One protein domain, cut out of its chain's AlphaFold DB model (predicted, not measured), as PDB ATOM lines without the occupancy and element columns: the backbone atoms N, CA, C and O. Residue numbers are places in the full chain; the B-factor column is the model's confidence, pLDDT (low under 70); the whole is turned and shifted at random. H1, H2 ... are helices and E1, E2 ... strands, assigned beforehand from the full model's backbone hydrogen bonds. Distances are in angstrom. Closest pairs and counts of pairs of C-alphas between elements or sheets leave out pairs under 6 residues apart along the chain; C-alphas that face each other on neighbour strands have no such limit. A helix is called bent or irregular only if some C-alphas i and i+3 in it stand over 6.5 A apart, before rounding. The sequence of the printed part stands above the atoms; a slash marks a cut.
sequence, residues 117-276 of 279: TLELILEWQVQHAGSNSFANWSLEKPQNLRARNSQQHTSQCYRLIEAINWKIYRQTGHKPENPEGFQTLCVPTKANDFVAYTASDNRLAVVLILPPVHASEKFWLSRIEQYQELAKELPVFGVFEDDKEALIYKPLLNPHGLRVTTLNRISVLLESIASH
ATOM      1  N   THR A 117     -13.885  22.386 -11.018       93.69
ATOM      2  CA  THR A 117     -14.381  23.754 -11.235       93.69
ATOM      3  C   THR A 117     -13.367  24.578 -12.025       93.69
ATOM      4  O   THR A 117     -13.740  25.203 -13.014       93.69
ATOM      5  N   LEU A 118     -12.087  24.514 -11.651       95.12
ATOM      6  CA  LEU A 118     -11.013  25.230 -12.344       95.12
ATOM      7  C   LEU A 118     -10.865  24.767 -13.804       95.12
ATOM      8  O   LEU A 118     -10.749  25.597 -14.703       95.12
ATOM      9  N   GLU A 119     -10.941  23.457 -14.063       95.88
ATOM     10  CA  GLU A 119     -10.895  22.907 -15.426       95.88
ATOM     11  C   GLU A 119     -12.062  23.396 -16.297       95.88
ATOM     12  O   GLU A 119     -11.868  23.699 -17.473       95.88
ATOM     13  N   LEU A 120     -13.273  23.474 -15.733       95.56
ATOM     14  CA  LEU A 120     -14.453  23.965 -16.451       95.56
ATOM     15  C   LEU A 120     -14.349  25.460 -16.758       95.56
ATOM     16  O   LEU A 120     -14.727  25.881 -17.849       95.56
ATOM     17  N   ILE A 121     -13.820  26.254 -15.823       95.25
ATOM     18  CA  ILE A 121     -13.556  27.680 -16.050       95.25
ATOM     19  C   ILE A 121     -12.523  27.842 -17.166       95.25
ATOM     20  O   ILE A 121     -12.739  28.635 -18.079       95.25
ATOM     21  N   LEU A 122     -11.433  27.071 -17.131       96.62
ATOM     22  CA  LEU A 122     -10.410  27.090 -18.174       96.62
ATOM     23  C   LEU A 122     -11.005  26.760 -19.548       96.62
ATOM     24  O   LEU A 122     -10.779  27.488 -20.509       96.62
ATOM     25  N   GLU A 123     -11.784  25.683 -19.639       95.12
ATOM     26  CA  GLU A 123     -12.457  25.280 -20.875       95.12
ATOM     27  C   GLU A 123     -13.382  26.372 -21.408       95.12
ATOM     28  O   GLU A 123     -13.305  26.708 -22.590       95.12
ATOM     29  N   TRP A 124     -14.201  26.963 -20.537       93.31
ATOM     30  CA  TRP A 124     -15.077  28.067 -20.908       93.31
ATOM     31  C   TRP A 124     -14.272  29.255 -21.445       93.31
ATOM     32  O   TRP A 124     -14.582  29.769 -22.516       93.31
ATOM     33  N   GLN A 125     -13.193  29.645 -20.764       95.19
ATOM     34  CA  GLN A 125     -12.339  30.758 -21.183       95.19
ATOM     35  C   GLN A 125     -11.684  30.521 -22.545       95.19
ATOM     36  O   GLN A 125     -11.636  31.437 -23.360       95.19
ATOM     37  N   VAL A 126     -11.206  29.301 -22.814       94.69
ATOM     38  CA  VAL A 126     -10.605  28.956 -24.111       94.69
ATOM     39  C   VAL A 126     -11.658  28.936 -25.217       94.69
ATOM     40  O   VAL A 126     -11.395  29.438 -26.300       94.69
ATOM     41  N   GLN A 127     -12.853  28.403 -24.955       90.12
ATOM     42  CA  GLN A 127     -13.943  28.382 -25.939       90.12
ATOM     43  C   GLN A 127     -14.458  29.780 -26.289       90.12
ATOM     44  O   GLN A 127     -14.911  30.000 -27.406       90.12
ATOM     45  N   HIS A 128     -14.404  30.716 -25.339       89.00
ATOM     46  CA  HIS A 128     -14.832  32.097 -25.563       89.00
ATOM     47  C   HIS A 128     -13.695  32.983 -26.079       89.00
ATOM     48  O   HIS A 128     -13.968  34.076 -26.584       89.00
ATOM     49  N   ALA A 129     -12.444  32.516 -26.000       87.44
ATOM     50  CA  ALA A 129     -11.305  33.176 -26.614       87.44
ATOM     51  C   ALA A 129     -11.505  33.220 -28.128       87.44
ATOM     52  O   ALA A 129     -11.588  32.182 -28.785       87.44
ATOM     53  N   GLY A 130     -11.582  34.423 -28.687       70.56
ATOM     54  CA  GLY A 130     -11.801  34.586 -30.116       70.56
ATOM     55  C   GLY A 130     -13.262  34.700 -30.531       70.56
ATOM     56  O   GLY A 130     -13.518  34.792 -31.722       70.56
ATOM     57  N   SER A 131     -14.204  34.859 -29.596       70.00
ATOM     58  CA  SER A 131     -15.549  35.364 -29.945       70.00
ATOM     59  C   SER A 131     -15.480  36.699 -30.711       70.00
ATOM     60  O   SER A 131     -16.368  37.011 -31.498       70.00
ATOM     61  N   ASN A 132     -14.392  37.456 -30.515       65.06
ATOM     62  CA  ASN A 132     -14.105  38.722 -31.188       65.06
ATOM     63  C   ASN A 132     -12.959  38.640 -32.222       65.06
ATOM     64  O   ASN A 132     -12.534  39.672 -32.735       65.06
ATOM     65  N   SER A 133     -12.418  37.451 -32.525       62.72
ATOM     66  CA  SER A 133     -11.271  37.287 -33.436       62.72
ATOM     67  C   SER A 133     -11.508  36.157 -34.442       62.72
ATOM     68  O   SER A 133     -12.258  35.232 -34.171       62.72
ATOM     69  N   PHE A 134     -10.807  36.145 -35.578       65.44
ATOM     70  CA  PHE A 134     -10.878  35.021 -36.529       65.44
ATOM     71  C   PHE A 134     -10.222  33.719 -36.014       65.44
ATOM     72  O   PHE A 134     -10.211  32.704 -36.714       65.44
ATOM     73  N   ALA A 135      -9.633  33.731 -34.813       75.38
ATOM     74  CA  ALA A 135      -8.988  32.570 -34.220       75.38
ATOM     75  C   ALA A 135      -9.994  31.725 -33.425       75.38
ATOM     76  O   ALA A 135     -10.308  32.025 -32.277       75.38
ATOM     77  N   ASN A 136     -10.445  30.625 -34.031       87.06
ATOM     78  CA  ASN A 136     -11.228  29.595 -33.351       87.06
ATOM     79  C   ASN A 136     -10.305  28.730 -32.483       87.06
ATOM     80  O   ASN A 136      -9.681  27.783 -32.978       87.06
ATOM     81  N   TRP A 137     -10.202  29.074 -31.201       92.12
ATOM     82  CA  TRP A 137      -9.433  28.300 -30.234       92.12
ATOM     83  C   TRP A 137     -10.155  27.006 -29.844       92.12
ATOM     84  O   TRP A 137     -11.375  26.929 -29.732       92.12
ATOM     85  N   SER A 138      -9.372  25.956 -29.643       93.12
ATOM     86  CA  SER A 138      -9.792  24.642 -29.164       93.12
ATOM     87  C   SER A 138      -8.872  24.205 -28.030       93.12
ATOM     88  O   SER A 138      -7.727  24.649 -27.955       93.12
ATOM     89  N   LEU A 139      -9.363  23.340 -27.140       94.81
ATOM     90  CA  LEU A 139      -8.619  22.894 -25.962       94.81
ATOM     91  C   LEU A 139      -8.412  21.381 -25.976       94.81
ATOM     92  O   LEU A 139      -9.367  20.613 -25.865       94.81
ATOM     93  N   GLU A 140      -7.154  20.959 -26.038       94.00
ATOM     94  CA  GLU A 140      -6.766  19.566 -25.846       94.00
ATOM     95  C   GLU A 140      -6.550  19.285 -24.349       94.00
ATOM     96  O   GLU A 140      -5.746  19.952 -23.691       94.00
ATOM     97  N   LYS A 141      -7.282  18.311 -23.792       92.75
ATOM     98  CA  LYS A 141      -7.308  18.021 -22.344       92.75
ATOM     99  C   LYS A 141      -6.336  16.904 -21.963       92.75
ATOM    100  O   LYS A 141      -6.281  15.914 -22.697       92.75
ATOM    101  N   PRO A 142      -5.644  16.996 -20.807       90.38
ATOM    102  CA  PRO A 142      -4.757  15.955 -20.287       90.38
ATOM    103  C   PRO A 142      -5.339  14.548 -20.424       90.38
ATOM    104  O   PRO A 142      -6.464  14.272 -19.997       90.38
ATOM    105  N   GLN A 143      -4.564  13.634 -21.001       83.62
ATOM    106  CA  GLN A 143      -4.966  12.245 -21.156       83.62
ATOM    107  C   GLN A 143      -4.621  11.436 -19.902       83.62
ATOM    108  O   GLN A 143      -3.586  11.624 -19.259       83.62
ATOM    109  N   ASN A 144      -5.472  10.466 -19.560       72.69
ATOM    110  CA  ASN A 144      -5.164   9.492 -18.514       72.69
ATOM    111  C   ASN A 144      -4.168   8.454 -19.051       72.69
ATOM    112  O   ASN A 144      -4.555   7.342 -19.421       72.69
ATOM    113  N   LEU A 145      -2.885   8.815 -19.086       63.88
ATOM    114  CA  LEU A 145      -1.808   7.911 -19.473       63.88
ATOM    115  C   LEU A 145      -1.685   6.788 -18.438       63.88
ATOM    116  O   LEU A 145      -1.201   6.978 -17.322       63.88
ATOM    117  N   ARG A 146      -2.134   5.582 -18.795       60.66
ATOM    118  CA  ARG A 146      -1.757   4.382 -18.040       60.66
ATOM    119  C   ARG A 146      -0.284   4.106 -18.322       60.66
ATOM    120  O   ARG A 146       0.130   4.166 -19.474       60.66
ATOM    121  N   ALA A 147       0.471   3.714 -17.297       51.28
ATOM    122  CA  ALA A 147       1.912   3.449 -17.385       51.28
ATOM    123  C   ALA A 147       2.334   2.492 -18.526       51.28
ATOM    124  O   ALA A 147       3.481   2.531 -18.949       51.28
ATOM    125  N   ARG A 148       1.414   1.665 -19.052       48.38
ATOM    126  CA  ARG A 148       1.660   0.758 -20.186       48.38
ATOM    127  C   ARG A 148       1.726   1.437 -21.566       48.38
ATOM    128  O   ARG A 148       2.261   0.823 -22.474       48.38
ATOM    129  N   ASN A 149       1.239   2.672 -21.718       53.53
ATOM    130  CA  ASN A 149       1.215   3.397 -23.001       53.53
ATOM    131  C   ASN A 149       2.229   4.557 -23.049       53.53
ATOM    132  O   ASN A 149       2.081   5.476 -23.847       53.53
ATOM    133  N   SER A 150       3.257   4.539 -22.195       53.53
ATOM    134  CA  SER A 150       4.234   5.631 -22.031       53.53
ATOM    135  C   SER A 150       5.084   5.949 -23.270       53.53
ATOM    136  O   SER A 150       5.814   6.935 -23.252       53.53
ATOM    137  N   GLN A 151       5.003   5.127 -24.321       54.47
ATOM    138  CA  GLN A 151       5.734   5.297 -25.578       54.47
ATOM    139  C   GLN A 151       4.906   5.956 -26.693       54.47
ATOM    140  O   GLN A 151       5.464   6.289 -27.732       54.47
ATOM    141  N   GLN A 152       3.593   6.140 -26.513       65.38
ATOM    142  CA  GLN A 152       2.751   6.778 -27.529       65.38
ATOM    143  C   GLN A 152       2.668   8.287 -27.296       65.38
ATOM    144  O   GLN A 152       2.418   8.739 -26.179       65.38
ATOM    145  N   HIS A 153       2.847   9.056 -28.371       74.44
ATOM    146  CA  HIS A 153       2.631  10.498 -28.364       74.44
ATOM    147  C   HIS A 153       1.174  10.820 -28.013       74.44
ATOM    148  O   HIS A 153       0.239  10.221 -28.551       74.44
ATOM    149  N   THR A 154       0.990  11.770 -27.101       83.38
ATOM    150  CA  THR A 154      -0.325  12.289 -26.716       83.38
ATOM    151  C   THR A 154      -0.891  13.202 -27.803       83.38
ATOM    152  O   THR A 154      -0.140  13.752 -28.612       83.38
ATOM    153  N   SER A 155      -2.211  13.431 -27.812       86.69
ATOM    154  CA  SER A 155      -2.820  14.421 -28.717       86.69
ATOM    155  C   SER A 155      -2.228  15.820 -28.515       86.69
ATOM    156  O   SER A 155      -2.001  16.535 -29.485       86.69
ATOM    157  N   GLN A 156      -1.869  16.175 -27.278       89.56
ATOM    158  CA  GLN A 156      -1.126  17.390 -26.936       89.56
ATOM    159  C   GLN A 156       0.205  17.473 -27.673       89.56
ATOM    160  O   GLN A 156       0.521  18.504 -28.258       89.56
ATOM    161  N   CYS A 157       0.986  16.391 -27.641       87.50
ATOM    162  CA  CYS A 157       2.284  16.336 -28.296       87.50
ATOM    163  C   CYS A 157       2.139  16.622 -29.797       87.50
ATOM    164  O   CYS A 157       2.858  17.473 -30.317       87.50
ATOM    165  N   TYR A 158       1.148  16.015 -30.459       86.19
ATOM    166  CA  TYR A 158       0.862  16.291 -31.870       86.19
ATOM    167  C   TYR A 158       0.515  17.760 -32.131       86.19
ATOM    168  O   TYR A 158       1.057  18.345 -33.063       86.19
ATOM    169  N   ARG A 159      -0.323  18.384 -31.290       89.25
ATOM    170  CA  ARG A 159      -0.665  19.814 -31.428       89.25
ATOM    171  C   ARG A 159       0.543  20.732 -31.281       89.25
ATOM    172  O   ARG A 159       0.656  21.719 -32.002       89.25
ATOM    173  N   LEU A 160       1.452  20.409 -30.366       90.06
ATOM    174  CA  LEU A 160       2.661  21.200 -30.143       90.06
ATOM    175  C   LEU A 160       3.660  21.050 -31.296       90.06
ATOM    176  O   LEU A 160       4.196  22.052 -31.759       90.06
ATOM    177  N   ILE A 161       3.864  19.827 -31.796       86.81
ATOM    178  CA  ILE A 161       4.714  19.572 -32.971       86.81
ATOM    179  C   ILE A 161       4.162  20.307 -34.193       86.81
ATOM    180  O   ILE A 161       4.905  20.993 -34.889       86.81
ATOM    181  N   GLU A 162       2.852  20.203 -34.424       86.38
ATOM    182  CA  GLU A 162       2.166  20.899 -35.508       86.38
ATOM    183  C   GLU A 162       2.426  22.413 -35.447       86.38
ATOM    184  O   GLU A 162       2.830  23.004 -36.449       86.38
ATOM    185  N   ALA A 163       2.283  23.033 -34.275       89.25
ATOM    186  CA  ALA A 163       2.522  24.465 -34.112       89.25
ATOM    187  C   ALA A 163       3.987  24.876 -34.353       89.25
ATOM    188  O   ALA A 163       4.236  25.889 -35.009       89.25
ATOM    189  N   ILE A 164       4.962  24.091 -33.878       87.94
ATOM    190  CA  ILE A 164       6.392  24.364 -34.111       87.94
ATOM    191  C   ILE A 164       6.730  24.245 -35.598       87.94
ATOM    192  O   ILE A 164       7.350  25.146 -36.158       87.94
ATOM    193  N   ASN A 165       6.271  23.181 -36.258       84.81
ATOM    194  CA  ASN A 165       6.494  22.970 -37.687       84.81
ATOM    195  C   ASN A 165       5.961  24.146 -38.520       84.81
ATOM    196  O   ASN A 165       6.626  24.610 -39.446       84.81
ATOM    197  N   TRP A 166       4.786  24.675 -38.166       84.31
ATOM    198  CA  TRP A 166       4.218  25.846 -38.836       84.31
ATOM    199  C   TRP A 166       4.956  27.147 -38.534       84.31
ATOM    200  O   TRP A 166       5.097  27.980 -39.430       84.31
ATOM    201  N   LYS A 167       5.455  27.322 -37.309       85.25
ATOM    202  CA  LYS A 167       6.315  28.455 -36.958       85.25
ATOM    203  C   LYS A 167       7.598  28.442 -37.796       85.25
ATOM    204  O   LYS A 167       7.893  29.437 -38.453       85.25
ATOM    205  N   ILE A 168       8.297  27.305 -37.852       83.69
ATOM    206  CA  ILE A 168       9.519  27.128 -38.654       83.69
ATOM    207  C   ILE A 168       9.235  27.384 -40.136       83.69
ATOM    208  O   ILE A 168       9.980  28.117 -40.787       83.69
ATOM    209  N   TYR A 169       8.137  26.832 -40.666       83.69
ATOM    210  CA  TYR A 169       7.730  27.063 -42.052       83.69
ATOM    211  C   TYR A 169       7.563  28.552 -42.363       83.69
ATOM    212  O   TYR A 169       8.063  29.020 -43.382       83.69
ATOM    213  N   ARG A 170       6.909  29.323 -41.485       82.00
ATOM    214  CA  ARG A 170       6.745  30.773 -41.685       82.00
ATOM    215  C   ARG A 170       8.056  31.538 -41.627       82.00
ATOM    216  O   ARG A 170       8.232  32.478 -42.392       82.00
ATOM    217  N   GLN A 171       8.950  31.150 -40.724       83.62
ATOM    218  CA  GLN A 171      10.238  31.820 -40.553       83.62
ATOM    219  C   GLN A 171      11.201  31.543 -41.712       83.62
ATOM    220  O   GLN A 171      11.971  32.419 -42.095       83.62
ATOM    221  N   THR A 172      11.171  30.330 -42.269       83.62
ATOM    222  CA  THR A 172      12.175  29.865 -43.241       83.62
ATOM    223  C   THR A 172      11.653  29.747 -44.672       83.62
ATOM    224  O   THR A 172      12.449  29.664 -45.600       83.62
ATOM    225  N   GLY A 173      10.335  29.688 -44.874       82.06
ATOM    226  CA  GLY A 173       9.711  29.347 -46.157       82.06
ATOM    227  C   GLY A 173       9.836  27.866 -46.544       82.06
ATOM    228  O   GLY A 173       9.248  27.442 -47.539       82.06
ATOM    229  N   HIS A 174      10.560  27.055 -45.767       76.44
ATOM    230  CA  HIS A 174      10.766  25.638 -46.048       76.44
ATOM    231  C   HIS A 174       9.703  24.793 -45.367       76.44
ATOM    232  O   HIS A 174       9.630  24.706 -44.140       76.44
ATOM    233  N   LYS A 175       8.834  24.180 -46.179       69.38
ATOM    234  CA  LYS A 175       7.825  23.256 -45.663       69.38
ATOM    235  C   LYS A 175       8.561  22.074 -45.026       69.38
ATOM    236  O   LYS A 175       9.465  21.547 -45.673       69.38
ATOM    237  N   PRO A 176       8.200  21.653 -43.801       64.69
ATOM    238  CA  PRO A 176       8.852  20.513 -43.181       64.69
ATOM    239  C   PRO A 176       8.766  19.313 -44.127       64.69
ATOM    240  O   PRO A 176       7.672  18.973 -44.581       64.69
ATOM    241  N   GLU A 177       9.914  18.701 -44.441       61.03
ATOM    242  CA  GLU A 177      10.013  17.573 -45.385       61.03
ATOM    243  C   GLU A 177       9.133  16.395 -44.959       61.03
ATOM    244  O   GLU A 177       8.622  15.646 -45.788       61.03
ATOM    245  N   ASN A 178       8.888  16.286 -43.654       61.53
ATOM    246  CA  ASN A 178       7.860  15.439 -43.097       61.53
ATOM    247  C   ASN A 178       7.035  16.261 -42.086       61.53
ATOM    248  O   ASN A 178       7.471  16.422 -40.947       61.53
ATOM    249  N   PRO A 179       5.863  16.809 -42.465       51.41
ATOM    250  CA  PRO A 179       5.001  17.549 -41.539       51.41
ATOM    251  C   PRO A 179       4.419  16.651 -40.434       51.41
ATOM    252  O   PRO A 179       4.007  17.162 -39.395       51.41
ATOM    253  N   GLU A 180       4.434  15.331 -40.650       46.19
ATOM    254  CA  GLU A 180       4.133  14.286 -39.661       46.19
ATOM    255  C   GLU A 180       5.407  13.739 -38.983       46.19
ATOM    256  O   GLU A 180       5.348  12.869 -38.116       46.19
ATOM    257  N   GLY A 181       6.576  14.242 -39.380       46.22
ATOM    258  CA  GLY A 181       7.883  13.824 -38.910       46.22
ATOM    259  C   GLY A 181       8.277  14.566 -37.652       46.22
ATOM    260  O   GLY A 181       8.078  15.771 -37.502       46.22
ATOM    261  N   PHE A 182       8.869  13.821 -36.733       51.12
ATOM    262  CA  PHE A 182       9.278  14.319 -35.436       51.12
ATOM    263  C   PHE A 182      10.580  15.134 -35.546       51.12
ATOM    264  O   PHE A 182      11.661  14.625 -35.267       51.12
ATOM    265  N   GLN A 183      10.495  16.410 -35.931       53.56
ATOM    266  CA  GLN A 183      11.543  17.387 -35.606       53.56
ATOM    267  C   GLN A 183      11.277  17.884 -34.175       53.56
ATOM    268  O   GLN A 183      10.600  18.877 -33.936       53.56
ATOM    269  N   THR A 184      11.694  17.070 -33.203       55.50
ATOM    270  CA  THR A 184      11.085  16.975 -31.859       55.50
ATOM    271  C   THR A 184      11.943  17.410 -30.691       55.50
ATOM    272  O   THR A 184      11.499  17.254 -29.555       55.50
ATOM    273  N   LEU A 185      13.147  17.942 -30.913       60.28
ATOM    274  CA  LEU A 185      14.114  18.129 -29.820       60.28
ATOM    275  C   LEU A 185      13.560  18.968 -28.650       60.28
ATOM    276  O   LEU A 185      13.986  18.769 -27.517       60.28
ATOM    277  N   CYS A 186      12.566  19.827 -28.898       70.56
ATOM    278  CA  CYS A 186      11.984  20.716 -27.894       70.56
ATOM    279  C   CYS A 186      10.599  20.289 -27.360       70.56
ATOM    280  O   CYS A 186      10.147  20.872 -26.377       70.56
ATOM    281  N   VAL A 187       9.900  19.310 -27.964       82.44
ATOM    282  CA  VAL A 187       8.568  18.880 -27.480       82.44
ATOM    283  C   VAL A 187       8.719  17.678 -26.547       82.44
ATOM    284  O   VAL A 187       9.113  16.600 -26.998       82.44
ATOM    285  N   PRO A 188       8.356  17.795 -25.257       79.69
ATOM    286  CA  PRO A 188       8.493  16.682 -24.335       79.69
ATOM    287  C   PRO A 188       7.542  15.546 -24.729       79.69
ATOM    288  O   PRO A 188       6.332  15.742 -24.853       79.69
ATOM    289  N   THR A 189       8.061  14.322 -24.848       72.94
ATOM    290  CA  THR A 189       7.268  13.116 -25.177       72.94
ATOM    291  C   THR A 189       6.155  12.835 -24.166       72.94
ATOM    292  O   THR A 189       5.153  12.206 -24.489       72.94
ATOM    293  N   LYS A 190       6.313  13.344 -22.940       75.44
ATOM    294  CA  LYS A 190       5.341  13.246 -21.845       75.44
ATOM    295  C   LYS A 190       4.444  14.485 -21.703       75.44
ATOM    296  O   LYS A 190       3.797  14.619 -20.665       75.44
ATOM    297  N   ALA A 191       4.415  15.397 -22.686       79.50
ATOM    298  CA  ALA A 191       3.503  16.548 -22.699       79.50
ATOM    299  C   ALA A 191       2.063  16.087 -22.442       79.50
ATOM    300  O   ALA A 191       1.501  15.316 -23.222       79.50
ATOM    301  N   ASN A 192       1.480  16.518 -21.326       88.19
ATOM    302  CA  ASN A 192       0.159  16.056 -20.907       88.19
ATOM    303  C   ASN A 192      -0.589  17.092 -20.055       88.19
ATOM    304  O   ASN A 192      -1.431  16.726 -19.241       88.19
ATOM    305  N   ASP A 193      -0.256  18.373 -20.211       94.69
ATOM    306  CA  ASP A 193      -1.040  19.478 -19.655       94.69
ATOM    307  C   ASP A 193      -2.022  19.996 -20.720       94.69
ATOM    308  O   ASP A 193      -2.116  19.431 -21.813       94.69
ATOM    309  N   PHE A 194      -2.815  21.019 -20.410       96.75
ATOM    310  CA  PHE A 194      -3.773  21.533 -21.385       96.75
ATOM    311  C   PHE A 194      -3.040  22.234 -22.530       96.75
ATOM    312  O   PHE A 194      -2.075  22.963 -22.303       96.75
ATOM    313  N   VAL A 195      -3.511  22.039 -23.761       96.19
ATOM    314  CA  VAL A 195      -2.986  22.751 -24.934       96.19
ATOM    315  C   VAL A 195      -4.135  23.470 -25.617       96.19
ATOM    316  O   VAL A 195      -5.028  22.829 -26.172       96.19
ATOM    317  N   ALA A 196      -4.121  24.800 -25.566       96.00
ATOM    318  CA  ALA A 196      -5.004  25.614 -26.388       96.00
ATOM    319  C   ALA A 196      -4.384  25.745 -27.782       96.00
ATOM    320  O   ALA A 196      -3.190  26.020 -27.891       96.00
ATOM    321  N   TYR A 197      -5.163  25.539 -28.841       93.81
ATOM    322  CA  TYR A 197      -4.671  25.611 -30.216       93.81
ATOM    323  C   TYR A 197      -5.712  26.162 -31.190       93.81
ATOM    324  O   TYR A 197      -6.912  26.066 -30.940       93.81
ATOM    325  N   THR A 198      -5.259  26.705 -32.319       91.06
ATOM    326  CA  THR A 198      -6.129  27.152 -33.419       91.06
ATOM    327  C   THR A 198      -6.031  26.194 -34.602       91.06
ATOM    328  O   THR A 198      -4.924  25.859 -35.020       91.06
ATOM    329  N   ALA A 199      -7.161  25.808 -35.198       77.94
ATOM    330  CA  ALA A 199      -7.176  24.951 -36.392       77.94
ATOM    331  C   ALA A 199      -6.915  25.706 -37.717       77.94
ATOM    332  O   ALA A 199      -6.738  25.072 -38.755       77.94
ATOM    333  N   SER A 200      -6.920  27.044 -37.695       71.69
ATOM    334  CA  SER A 200      -6.745  27.906 -38.873       71.69
ATOM    335  C   SER A 200      -5.285  28.012 -39.331       71.69
ATOM    336  O   SER A 200      -4.381  27.502 -38.671       71.69
ATOM    337  N   ASP A 201      -5.047  28.722 -40.440       58.91
ATOM    338  CA  ASP A 201      -3.741  28.897 -41.106       58.91
ATOM    339  C   ASP A 201      -2.598  29.334 -40.178       58.91
ATOM    340  O   ASP A 201      -1.427  29.076 -40.467       58.91
ATOM    341  N   ASN A 202      -2.927  29.938 -39.026       61.22
ATOM    342  CA  ASN A 202      -1.944  30.367 -38.045       61.22
ATOM    343  C   ASN A 202      -1.436  29.258 -37.102       61.22
ATOM    344  O   ASN A 202      -0.373  29.463 -36.511       61.22
ATOM    345  N   ARG A 203      -2.103  28.091 -37.033       80.31
ATOM    346  CA  ARG A 203      -1.760  26.893 -36.224       80.31
ATOM    347  C   ARG A 203      -0.988  27.217 -34.942       80.31
ATOM    348  O   ARG A 203       0.090  26.688 -34.687       80.31
ATOM    349  N   LEU A 204      -1.528  28.151 -34.164       90.00
ATOM    350  CA  LEU A 204      -0.943  28.571 -32.901       90.00
ATOM    351  C   LEU A 204      -1.237  27.510 -31.849       90.00
ATOM    352  O   LEU A 204      -2.309  26.901 -31.867       90.00
ATOM    353  N   ALA A 205      -0.308  27.329 -30.915       93.44
ATOM    354  CA  ALA A 205      -0.523  26.518 -29.728       93.44
ATOM    355  C   ALA A 205       0.070  27.194 -28.490       93.44
ATOM    356  O   ALA A 205       1.105  27.860 -28.557       93.44
ATOM    357  N   VAL A 206      -0.603  27.006 -27.359       95.81
ATOM    358  CA  VAL A 206      -0.220  27.515 -26.044       95.81
ATOM    359  C   VAL A 206      -0.397  26.397 -25.030       95.81
ATOM    360  O   VAL A 206      -1.468  25.791 -24.950       95.81
ATOM    361  N   VAL A 207       0.635  26.134 -24.232       97.38
ATOM    362  CA  VAL A 207       0.532  25.196 -23.108       97.38
ATOM    363  C   VAL A 207      -0.020  25.934 -21.893       97.38
ATOM    364  O   VAL A 207       0.504  26.976 -21.497       97.38
ATOM    365  N   LEU A 208      -1.065  25.373 -21.290       98.31
ATOM    366  CA  LEU A 208      -1.755  25.887 -20.112       98.31
ATOM    367  C   LEU A 208      -1.628  24.855 -18.981       98.31
ATOM    368  O   LEU A 208      -2.286  23.813 -18.968       98.31
ATOM    369  N   ILE A 209      -0.744  25.131 -18.025       97.69
ATOM    370  CA  ILE A 209      -0.481  24.268 -16.874       97.69
ATOM    371  C   ILE A 209      -1.405  24.705 -15.741       97.69
ATOM    372  O   ILE A 209      -1.111  25.660 -15.024       97.69
ATOM    373  N   LEU A 210      -2.527  24.002 -15.595       97.00
ATOM    374  CA  LEU A 210      -3.447  24.177 -14.475       97.00
ATOM    375  C   LEU A 210      -3.012  23.251 -13.321       97.00
ATOM    376  O   LEU A 210      -3.077  22.028 -13.475       97.00
ATOM    377  N   PRO A 211      -2.527  23.783 -12.188       94.50
ATOM    378  CA  PRO A 211      -2.060  22.975 -11.074       94.50
ATOM    379  C   PRO A 211      -3.232  22.312 -10.333       94.50
ATOM    380  O   PRO A 211      -4.285  22.935 -10.169       94.50
ATOM    381  N   PRO A 212      -3.073  21.076  -9.823       91.25
ATOM    382  CA  PRO A 212      -4.028  20.525  -8.868       91.25
ATOM    383  C   PRO A 212      -4.112  21.404  -7.614       91.25
ATOM    384  O   PRO A 212      -3.161  22.112  -7.274       91.25
ATOM    385  N   VAL A 213      -5.226  21.308  -6.884       88.00
ATOM    386  CA  VAL A 213      -5.379  22.003  -5.597       88.00
ATOM    387  C   VAL A 213      -4.224  21.603  -4.672       88.00
ATOM    388  O   VAL A 213      -3.914  20.416  -4.545       88.00
ATOM    389  N   HIS A 214      -3.579  22.597  -4.056       87.00
ATOM    390  CA  HIS A 214      -2.381  22.430  -3.222       87.00
ATOM    391  C   HIS A 214      -1.146  21.886  -3.960       87.00
ATOM    392  O   HIS A 214      -0.322  21.187  -3.364       87.00
ATOM    393  N   ALA A 215      -0.990  22.190  -5.253       90.38
ATOM    394  CA  ALA A 215       0.252  21.899  -5.960       90.38
ATOM    395  C   ALA A 215       1.459  22.480  -5.211       90.38
ATOM    396  O   ALA A 215       1.507  23.668  -4.892       90.38
ATOM    397  N   SER A 216       2.432  21.617  -4.929       92.75
ATOM    398  CA  SER A 216       3.656  21.992  -4.234       92.75
ATOM    399  C   SER A 216       4.694  22.564  -5.197       92.75
ATOM    400  O   SER A 216       4.620  22.380  -6.410       92.75
ATOM    401  N   GLU A 217       5.743  23.172  -4.655       93.44
ATOM    402  CA  GLU A 217       6.907  23.597  -5.437       93.44
ATOM    403  C   GLU A 217       7.494  22.452  -6.284       93.44
ATOM    404  O   GLU A 217       7.831  22.640  -7.450       93.44
ATOM    405  N   LYS A 218       7.502  21.218  -5.756       95.75
ATOM    406  CA  LYS A 218       7.951  20.023  -6.488       95.75
ATOM    407  C   LYS A 218       7.147  19.768  -7.771       95.75
ATOM    408  O   LYS A 218       7.716  19.292  -8.752       95.75
ATOM    409  N   PHE A 219       5.845  20.063  -7.775       95.38
ATOM    410  CA  PHE A 219       5.029  19.972  -8.990       95.38
ATOM    411  C   PHE A 219       5.551  20.939 -10.060       95.38
ATOM    412  O   PHE A 219       5.765  20.537 -11.202       95.38
ATOM    413  N   TRP A 220       5.828  22.185  -9.674       96.12
ATOM    414  CA  TRP A 220       6.318  23.213 -10.589       96.12
ATOM    415  C   TRP A 220       7.735  22.954 -11.085       96.12
ATOM    416  O   TRP A 220       7.979  23.095 -12.279       96.12
ATOM    417  N   LEU A 221       8.638  22.485 -10.222       96.25
ATOM    418  CA  LEU A 221       9.987  22.082 -10.630       96.25
ATOM    419  C   LEU A 221       9.949  20.977 -11.696       96.25
ATOM    420  O   LEU A 221      10.649  21.064 -12.701       96.25
ATOM    421  N   SER A 222       9.060  19.990 -11.540       94.31
ATOM    422  CA  SER A 222       8.860  18.953 -12.560       94.31
ATOM    423  C   SER A 222       8.323  19.520 -13.881       94.31
ATOM    424  O   SER A 222       8.676  19.029 -14.951       94.31
ATOM    425  N   ARG A 223       7.473  20.553 -13.833       95.38
ATOM    426  CA  ARG A 223       6.951  21.224 -15.033       95.38
ATOM    427  C   ARG A 223       7.991  22.103 -15.719       95.38
ATOM    428  O   ARG A 223       8.012  22.141 -16.945       95.38
ATOM    429  N   ILE A 224       8.865  22.752 -14.958       95.88
ATOM    430  CA  ILE A 224      10.018  23.485 -15.488       95.88
ATOM    431  C   ILE A 224      10.933  22.530 -16.254       95.88
ATOM    432  O   ILE A 224      11.195  22.766 -17.430       95.88
ATOM    433  N   GLU A 225      11.344  21.422 -15.628       93.81
ATOM    434  CA  GLU A 225      12.184  20.400 -16.269       93.81
ATOM    435  C   GLU A 225      11.560  19.910 -17.584       93.81
ATOM    436  O   GLU A 225      12.248  19.731 -18.587       93.81
ATOM    437  N   GLN A 226      10.236  19.754 -17.591       91.88
ATOM    438  CA  GLN A 226       9.491  19.276 -18.743       91.88
ATOM    439  C   GLN A 226       9.359  20.307 -19.877       91.88
ATOM    440  O   GLN A 226       9.434  19.917 -21.041       91.88
ATOM    441  N   TYR A 227       9.112  21.587 -19.575       94.56
ATOM    442  CA  TYR A 227       8.676  22.572 -20.576       94.56
ATOM    443  C   TYR A 227       9.649  23.724 -20.839       94.56
ATOM    444  O   TYR A 227       9.392  24.491 -21.763       94.56
ATOM    445  N   GLN A 228      10.750  23.867 -20.098       94.69
ATOM    446  CA  GLN A 228      11.661  25.011 -20.276       94.69
ATOM    447  C   GLN A 228      12.244  25.122 -21.694       94.69
ATOM    448  O   GLN A 228      12.372  26.223 -22.224       94.69
ATOM    449  N   GLU A 229      12.544  23.996 -22.348       91.88
ATOM    450  CA  GLU A 229      13.026  24.003 -23.735       91.88
ATOM    451  C   GLU A 229      11.907  24.372 -24.712       91.88
ATOM    452  O   GLU A 229      12.105  25.205 -25.593       91.88
ATOM    453  N   LEU A 230      10.698  23.841 -24.504       92.19
ATOM    454  CA  LEU A 230       9.524  24.207 -25.297       92.19
ATOM    455  C   LEU A 230       9.175  25.693 -25.161       92.19
ATOM    456  O   LEU A 230       8.741  26.305 -26.132       92.19
ATOM    457  N   ALA A 231       9.372  26.276 -23.977       94.12
ATOM    458  CA  ALA A 231       9.033  27.666 -23.680       94.12
ATOM    459  C   ALA A 231       9.856  28.685 -24.491       94.12
ATOM    460  O   ALA A 231       9.456  29.847 -24.607       94.12
ATOM    461  N   LYS A 232      10.981  28.256 -25.080       91.75
ATOM    462  CA  LYS A 232      11.754  29.044 -26.056       91.75
ATOM    463  C   LYS A 232      11.026  29.145 -27.397       91.75
ATOM    464  O   LYS A 232      11.133  30.157 -28.086       91.75
ATOM    465  N   GLU A 233      10.245  28.122 -27.741       90.38
ATOM    466  CA  GLU A 233       9.573  28.010 -29.030       90.38
ATOM    467  C   GLU A 233       8.107  28.430 -29.001       90.38
ATOM    468  O   GLU A 233       7.656  29.141 -29.905       90.38
ATOM    469  N   LEU A 234       7.371  28.019 -27.971       92.56
ATOM    470  CA  LEU A 234       5.943  28.260 -27.818       92.56
ATOM    471  C   LEU A 234       5.626  28.877 -26.452       92.56
ATOM    472  O   LEU A 234       6.322  28.613 -25.472       92.56
ATOM    473  N   PRO A 235       4.543  29.666 -26.336       95.81
ATOM    474  CA  PRO A 235       4.113  30.175 -25.044       95.81
ATOM    475  C   PRO A 235       3.679  29.043 -24.098       95.81
ATOM    476  O   PRO A 235       2.809  28.231 -24.426       95.81
ATOM    477  N   VAL A 236       4.250  29.034 -22.892       97.44
ATOM    478  CA  VAL A 236       3.887  28.124 -21.798       97.44
ATOM    479  C   VAL A 236       3.478  28.958 -20.588       97.44
ATOM    480  O   VAL A 236       4.245  29.815 -20.143       97.44
ATOM    481  N   PHE A 237       2.280  28.712 -20.056       98.31
ATOM    482  CA  PHE A 237       1.738  29.444 -18.914       98.31
ATOM    483  C   PHE A 237       1.388  28.519 -17.751       98.31
ATOM    484  O   PHE A 237       0.650  27.551 -17.927       98.31
ATOM    485  N   GLY A 238       1.846  28.863 -16.549       98.06
ATOM    486  CA  GLY A 238       1.203  28.443 -15.306       98.06
ATOM    487  C   GLY A 238      -0.095  29.226 -15.120       98.06
ATOM    488  O   GLY A 238      -0.081  30.459 -15.157       98.06
ATOM    489  N   VAL A 239      -1.211  28.516 -14.968       98.12
ATOM    490  CA  VAL A 239      -2.551  29.097 -14.848       98.12
ATOM    491  C   VAL A 239      -3.029  28.960 -13.411       98.12
ATOM    492  O   VAL A 239      -3.223  27.847 -12.936       98.12
ATOM    493  N   PHE A 240      -3.239  30.083 -12.737       96.69
ATOM    494  CA  PHE A 240      -3.634  30.127 -11.330       96.69
ATOM    495  C   PHE A 240      -5.088  30.568 -11.170       96.69
ATOM    496  O   PHE A 240      -5.669  31.181 -12.071       96.69
ATOM    497  N   GLU A 241      -5.685  30.255 -10.022       94.31
ATOM    498  CA  GLU A 241      -7.040  30.710  -9.705       94.31
ATOM    499  C   GLU A 241      -7.080  32.234  -9.540       94.31
ATOM    500  O   GLU A 241      -7.941  32.898 -10.123       94.31
ATOM    501  N   ASP A 242      -6.093  32.792  -8.831       94.38
ATOM    502  CA  ASP A 242      -6.008  34.214  -8.521       94.38
ATOM    503  C   ASP A 242      -4.600  34.813  -8.713       94.38
ATOM    504  O   ASP A 242      -3.598  34.124  -8.933       94.38
ATOM    505  N   ASP A 243      -4.537  36.147  -8.653       95.94
ATOM    506  CA  ASP A 243      -3.296  36.907  -8.818       95.94
ATOM    507  C   ASP A 243      -2.301  36.672  -7.671       95.94
ATOM    508  O   ASP A 243      -1.091  36.789  -7.872       95.94
ATOM    509  N   LYS A 244      -2.780  36.344  -6.465       95.00
ATOM    510  CA  LYS A 244      -1.924  36.152  -5.293       95.00
ATOM    511  C   LYS A 244      -1.068  34.901  -5.470       95.00
ATOM    512  O   LYS A 244       0.145  34.975  -5.283       95.00
ATOM    513  N   GLU A 245      -1.665  33.784  -5.874       92.62
ATOM    514  CA  GLU A 245      -0.924  32.558  -6.181       92.62
ATOM    515  C   GLU A 245       0.011  32.743  -7.379       92.62
ATOM    516  O   GLU A 245       1.178  32.344  -7.323       92.62
ATOM    517  N   ALA A 246      -0.459  33.417  -8.434       95.31
ATOM    518  CA  ALA A 246       0.366  33.701  -9.605       95.31
ATOM    519  C   ALA A 246       1.630  34.497  -9.239       95.31
ATOM    520  O   ALA A 246       2.719  34.196  -9.733       95.31
ATOM    521  N   LEU A 247       1.511  35.494  -8.354       96.19
ATOM    522  CA  LEU A 247       2.642  36.301  -7.888       96.19
ATOM    523  C   LEU A 247       3.647  35.497  -7.056       96.19
ATOM    524  O   LEU A 247       4.844  35.747  -7.185       96.19
ATOM    525  N   ILE A 248       3.188  34.526  -6.259       95.19
ATOM    526  CA  ILE A 248       4.063  33.647  -5.463       95.19
ATOM    527  C   ILE A 248       4.964  32.807  -6.374       95.19
ATOM    528  O   ILE A 248       6.162  32.697  -6.123       95.19
ATOM    529  N   TYR A 249       4.412  32.245  -7.452       95.88
ATOM    530  CA  TYR A 249       5.151  31.344  -8.343       95.88
ATOM    531  C   TYR A 249       5.856  32.044  -9.507       95.88
ATOM    532  O   TYR A 249       6.708  31.444 -10.164       95.88
ATOM    533  N   LYS A 250       5.568  33.322  -9.761       97.12
ATOM    534  CA  LYS A 250       6.211  34.099 -10.830       97.12
ATOM    535  C   LYS A 250       7.748  34.090 -10.765       97.12
ATOM    536  O   LYS A 250       8.349  33.864 -11.817       97.12
ATOM    537  N   PRO A 251       8.410  34.293  -9.604       97.69
ATOM    538  CA  PRO A 251       9.871  34.241  -9.515       97.69
ATOM    539  C   PRO A 251      10.448  32.852  -9.806       97.69
ATOM    540  O   PRO A 251      11.577  32.763 -10.270       97.69
ATOM    541  N   LEU A 252       9.675  31.787  -9.562       96.88
ATOM    542  CA  LEU A 252      10.075  30.411  -9.850       96.88
ATOM    543  C   LEU A 252       9.952  30.085 -11.346       96.88
ATOM    544  O   LEU A 252      10.829  29.445 -11.907       96.88
ATOM    545  N   LEU A 253       8.868  30.512 -12.000       97.75
ATOM    546  CA  LEU A 253       8.548  30.101 -13.373       97.75
ATOM    547  C   LEU A 253       9.225  30.972 -14.444       97.75
ATOM    548  O   LEU A 253       9.776  30.444 -15.414       97.75
ATOM    549  N   ASN A 254       9.236  32.296 -14.255       97.75
ATOM    550  CA  ASN A 254       9.707  33.241 -15.272       97.75
ATOM    551  C   ASN A 254      11.166  33.038 -15.725       97.75
ATOM    552  O   ASN A 254      11.405  33.157 -16.930       97.75
ATOM    553  N   PRO A 255      12.142  32.734 -14.840       97.94
ATOM    554  CA  PRO A 255      13.529  32.501 -15.257       97.94
ATOM    555  C   PRO A 255      13.693  31.357 -16.267       97.94
ATOM    556  O   PRO A 255      14.658  31.345 -17.023       97.94
ATOM    557  N   HIS A 256      12.732  30.431 -16.318       97.00
ATOM    558  CA  HIS A 256      12.732  29.278 -17.219       97.00
ATOM    559  C   HIS A 256      11.838  29.476 -18.454       97.00
ATOM    560  O   HIS A 256      11.517  28.518 -19.152       97.00
ATOM    561  N   GLY A 257      11.390  30.708 -18.721       96.31
ATOM    562  CA  GLY A 257      10.540  31.042 -19.869       96.31
ATOM    563  C   GLY A 257       9.051  30.724 -19.685       96.31
ATOM    564  O   GLY A 257       8.237  31.139 -20.513       96.31
ATOM    565  N   LEU A 258       8.670  30.056 -18.591       97.75
ATOM    566  CA  LEU A 258       7.276  29.800 -18.239       97.75
ATOM    567  C   LEU A 258       6.670  31.073 -17.647       97.75
ATOM    568  O   LEU A 258       7.170  31.624 -16.671       97.75
ATOM    569  N   ARG A 259       5.574  31.547 -18.231       97.62
ATOM    570  CA  ARG A 259       4.877  32.753 -17.770       97.62
ATOM    571  C   ARG A 259       3.761  32.382 -16.803       97.62
ATOM    572  O   ARG A 259       3.330  31.235 -16.750       97.62
ATOM    573  N   VAL A 260       3.253  33.359 -16.065       97.56
ATOM    574  CA  VAL A 260       2.092  33.172 -15.183       97.56
ATOM    575  C   VAL A 260       0.885  33.929 -15.714       97.56
ATOM    576  O   VAL A 260       1.023  35.010 -16.288       97.56
ATOM    577  N   THR A 261      -0.295  33.357 -15.523       97.75
ATOM    578  CA  THR A 261      -1.581  33.998 -15.801       97.75
ATOM    579  C   THR A 261      -2.638  33.476 -14.832       97.75
ATOM    580  O   THR A 261      -2.403  32.524 -14.091       97.75
ATOM    581  N   THR A 262      -3.814  34.088 -14.852       97.62
ATOM    582  CA  THR A 262      -4.968  33.685 -14.049       97.62
ATOM    583  C   THR A 262      -6.076  33.146 -14.943       97.62
ATOM    584  O   THR A 262      -6.183  33.524 -16.114       97.62
ATOM    585  N   LEU A 263      -6.931  32.278 -14.396       95.94
ATOM    586  CA  LEU A 263      -8.053  31.673 -15.121       95.94
ATOM    587  C   LEU A 263      -8.930  32.719 -15.819       95.94
ATOM    588  O   LEU A 263      -9.255  32.572 -16.992       95.94
ATOM    589  N   ASN A 264      -9.259  33.813 -15.132       94.88
ATOM    590  CA  ASN A 264     -10.112  34.878 -15.667       94.88
ATOM    591  C   ASN A 264      -9.469  35.731 -16.780       94.88
ATOM    592  O   ASN A 264     -10.158  36.568 -17.357       94.88
ATOM    593  N   ARG A 265      -8.175  35.547 -17.080       95.50
ATOM    594  CA  ARG A 265      -7.447  36.284 -18.130       95.50
ATOM    595  C   ARG A 265      -7.128  35.435 -19.358       95.50
ATOM    596  O   ARG A 265      -6.517  35.944 -20.295       95.50
ATOM    597  N   ILE A 266      -7.512  34.157 -19.374       96.44
ATOM    598  CA  ILE A 266      -7.154  33.229 -20.454       96.44
ATOM    599  C   ILE A 266      -7.727  33.670 -21.805       96.44
ATOM    600  O   ILE A 266      -6.987  33.657 -22.786       96.44
ATOM    601  N   SER A 267      -8.987  34.109 -21.871       94.25
ATOM    602  CA  SER A 267      -9.584  34.565 -23.134       94.25
ATOM    603  C   SER A 267      -8.811  35.736 -23.752       94.25
ATOM    604  O   SER A 267      -8.347  35.647 -24.887       94.25
ATOM    605  N   VAL A 268      -8.565  36.780 -22.956       92.88
ATOM    606  CA  VAL A 268      -7.807  37.979 -23.354       92.88
ATOM    607  C   VAL A 268      -6.370  37.630 -23.748       92.88
ATOM    608  O   VAL A 268      -5.831  38.165 -24.718       92.88
ATOM    609  N   LEU A 269      -5.733  36.713 -23.013       94.31
ATOM    610  CA  LEU A 269      -4.383  36.245 -23.315       94.31
ATOM    611  C   LEU A 269      -4.313  35.590 -24.699       94.31
ATOM    612  O   LEU A 269      -3.422  35.907 -25.488       94.31
ATOM    613  N   LEU A 270      -5.239  34.678 -24.989       93.56
ATOM    614  CA  LEU A 270      -5.281  33.952 -26.256       93.56
ATOM    615  C   LEU A 270      -5.613  34.877 -27.436       93.56
ATOM    616  O   LEU A 270      -5.005  34.749 -28.498       93.56
ATOM    617  N   GLU A 271      -6.495  35.860 -27.248       90.62
ATOM    618  CA  GLU A 271      -6.782  36.899 -28.250       90.62
ATOM    619  C   GLU A 271      -5.561  37.777 -28.547       90.62
ATOM    620  O   GLU A 271      -5.257  38.065 -29.708       90.62
ATOM    621  N   SER A 272      -4.806  38.153 -27.511       90.56
ATOM    622  CA  SER A 272      -3.556  38.903 -27.663       90.56
ATOM    623  C   SER A 272      -2.517  38.119 -28.471       90.56
ATOM    624  O   SER A 272      -1.903  38.669 -29.389       90.56
ATOM    625  N   ILE A 273      -2.376  36.816 -28.192       90.31
ATOM    626  CA  ILE A 273      -1.477  35.911 -28.925       90.31
ATOM    627  C   ILE A 273      -1.913  35.755 -30.385       90.31
ATOM    628  O   ILE A 273      -1.069  35.782 -31.277       90.31
ATOM    629  N   ALA A 274      -3.216  35.622 -30.641       87.75
ATOM    630  CA  ALA A 274      -3.752  35.522 -31.994       87.75
ATOM    631  C   ALA A 274      -3.549  36.808 -32.812       87.75
ATOM    632  O   ALA A 274      -3.333  36.734 -34.019       87.75
ATOM    633  N   SER A 275      -3.597  37.970 -32.154       84.81
ATOM    634  CA  SER A 275      -3.429  39.284 -32.795       84.81
ATOM    635  C   SER A 275      -1.962  39.635 -33.058       84.81
ATOM    636  O   SER A 275      -1.660  40.369 -33.994       84.81
ATOM    637  N   HIS A 276      -1.048  39.099 -32.246       82.06
ATOM    638  CA  HIS A 276       0.391  39.318 -32.367       82.06
ATOM    639  C   HIS A 276       1.126  37.977 -32.350       82.06
ATOM    640  O   HIS A 276       1.860  37.692 -31.392       82.06
TER     641      HIS A 276
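Overview. This is residues 117 to 276 of the 279 residues of an uncharacterized protein of Chloroflexi bacterium 54-19 (UniProt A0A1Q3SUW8). A strongly twisted sheet of five short strands is the core, between two helix layers: H2, H3 and H5 cover one face, and H1 and H6 pack side by side on the other. Two long loops, residues 141 to 154 and 173 to 193, lie before and after H2 and reach up to 25 A from the mean of all C-alphas. The printed part has 160 residues with six named helices and five named strands, in the order H1 E1 H2 E2 E3 H3 H4 E4 H5 E5 H6; the sheet is mixed, E1 E2 E3 E4 E5, and the class is mixed, helices and strands. It is compact, with a radius of gyration of the C-alphas of 15.3 A, and rounded, spanning 45 by 41 by 29 A.

Along the chain. The strands are E1, residues 137 to 140, 10.1 A; E2, 194 to 198, 13.5 A; E3, 205 to 209, 13.0 A; E4, 236 to 240, 13.0 A; and E5, 259 to 262, 10.6 A. The helices are H1, residues 117 to 128, 16.6 A, from C-alpha 117 at (-14.381, 23.754, -11.235); H2, 155 to 172, 26.0 A; H3, 217 to 227, 15.3 A; H4, 230 to 233, 5.3 A; H5, 243 to 256, 19.6 A; and H6, 263 to 275, 19.8 A, ending at C-alpha 275 at (-3.429, 39.284, -32.795). H5 and H6 are irregular: C-alphas 248 and 251 are 7.1 A apart, C-alphas 264 and 267 7.5 A.

Arrangement. E1 and E2 are antiparallel, with N 138 and O 197 at 2.8 A; so are E2 and E3, a hairpin, with N 196 and O 206 at 2.9 A. E3 and E4 are parallel, with N 237 and O 207 at 2.9 A, as are E4 and E5, with N 238 and O 259 at 2.8 A, each pair within hydrogen-bond range. E3, H3 H4, E4 and E4, H5, E5 are strand-helix-strand units, parallel neighbours with helices between, their crossovers right-handed. H2 is over E2 and E3, at a height over the sheet of 8.8 A; its closest C-alphas to E3 are those of Ala 163 and Ala 205, 5.7 A. H5, on the same face, is over E5, along the strands at 11 degrees on the local plane. H3 and H5 only just touch, with 3 pairs of C-alphas within 8 A, through residues 253 to 256 of H5 alone; the closest are Ile 224 and His 256, 6.6 A. H4 only grazes the sheet, with residues 230 to 231. H6 is on the opposite face from H2, at a height of 6.0 A. H1 and H6 touch, the same way at a shallow tilt of 27 degrees; the closest C-alphas are those of Gln 125 and Ser 267, 5.1 A. Every O i to N i+4 pair is within hydrogen-bond range in H1, H2 and H3, but 6 of 10 in H5 and 7 of 9 in H6; H4 is too short for one.

Size, cuts and confidence. The C-alphas of Glu 177 and Lys 244 are the two farthest apart, 45.8 A. The printed part has no cut. The links E1 to H2 and H2 to E2 are long. The mean pLDDT of the printed part is 85.8; residues 132 to 134, 145 to 152, 175 to 185 and 201 to 202 are under 70.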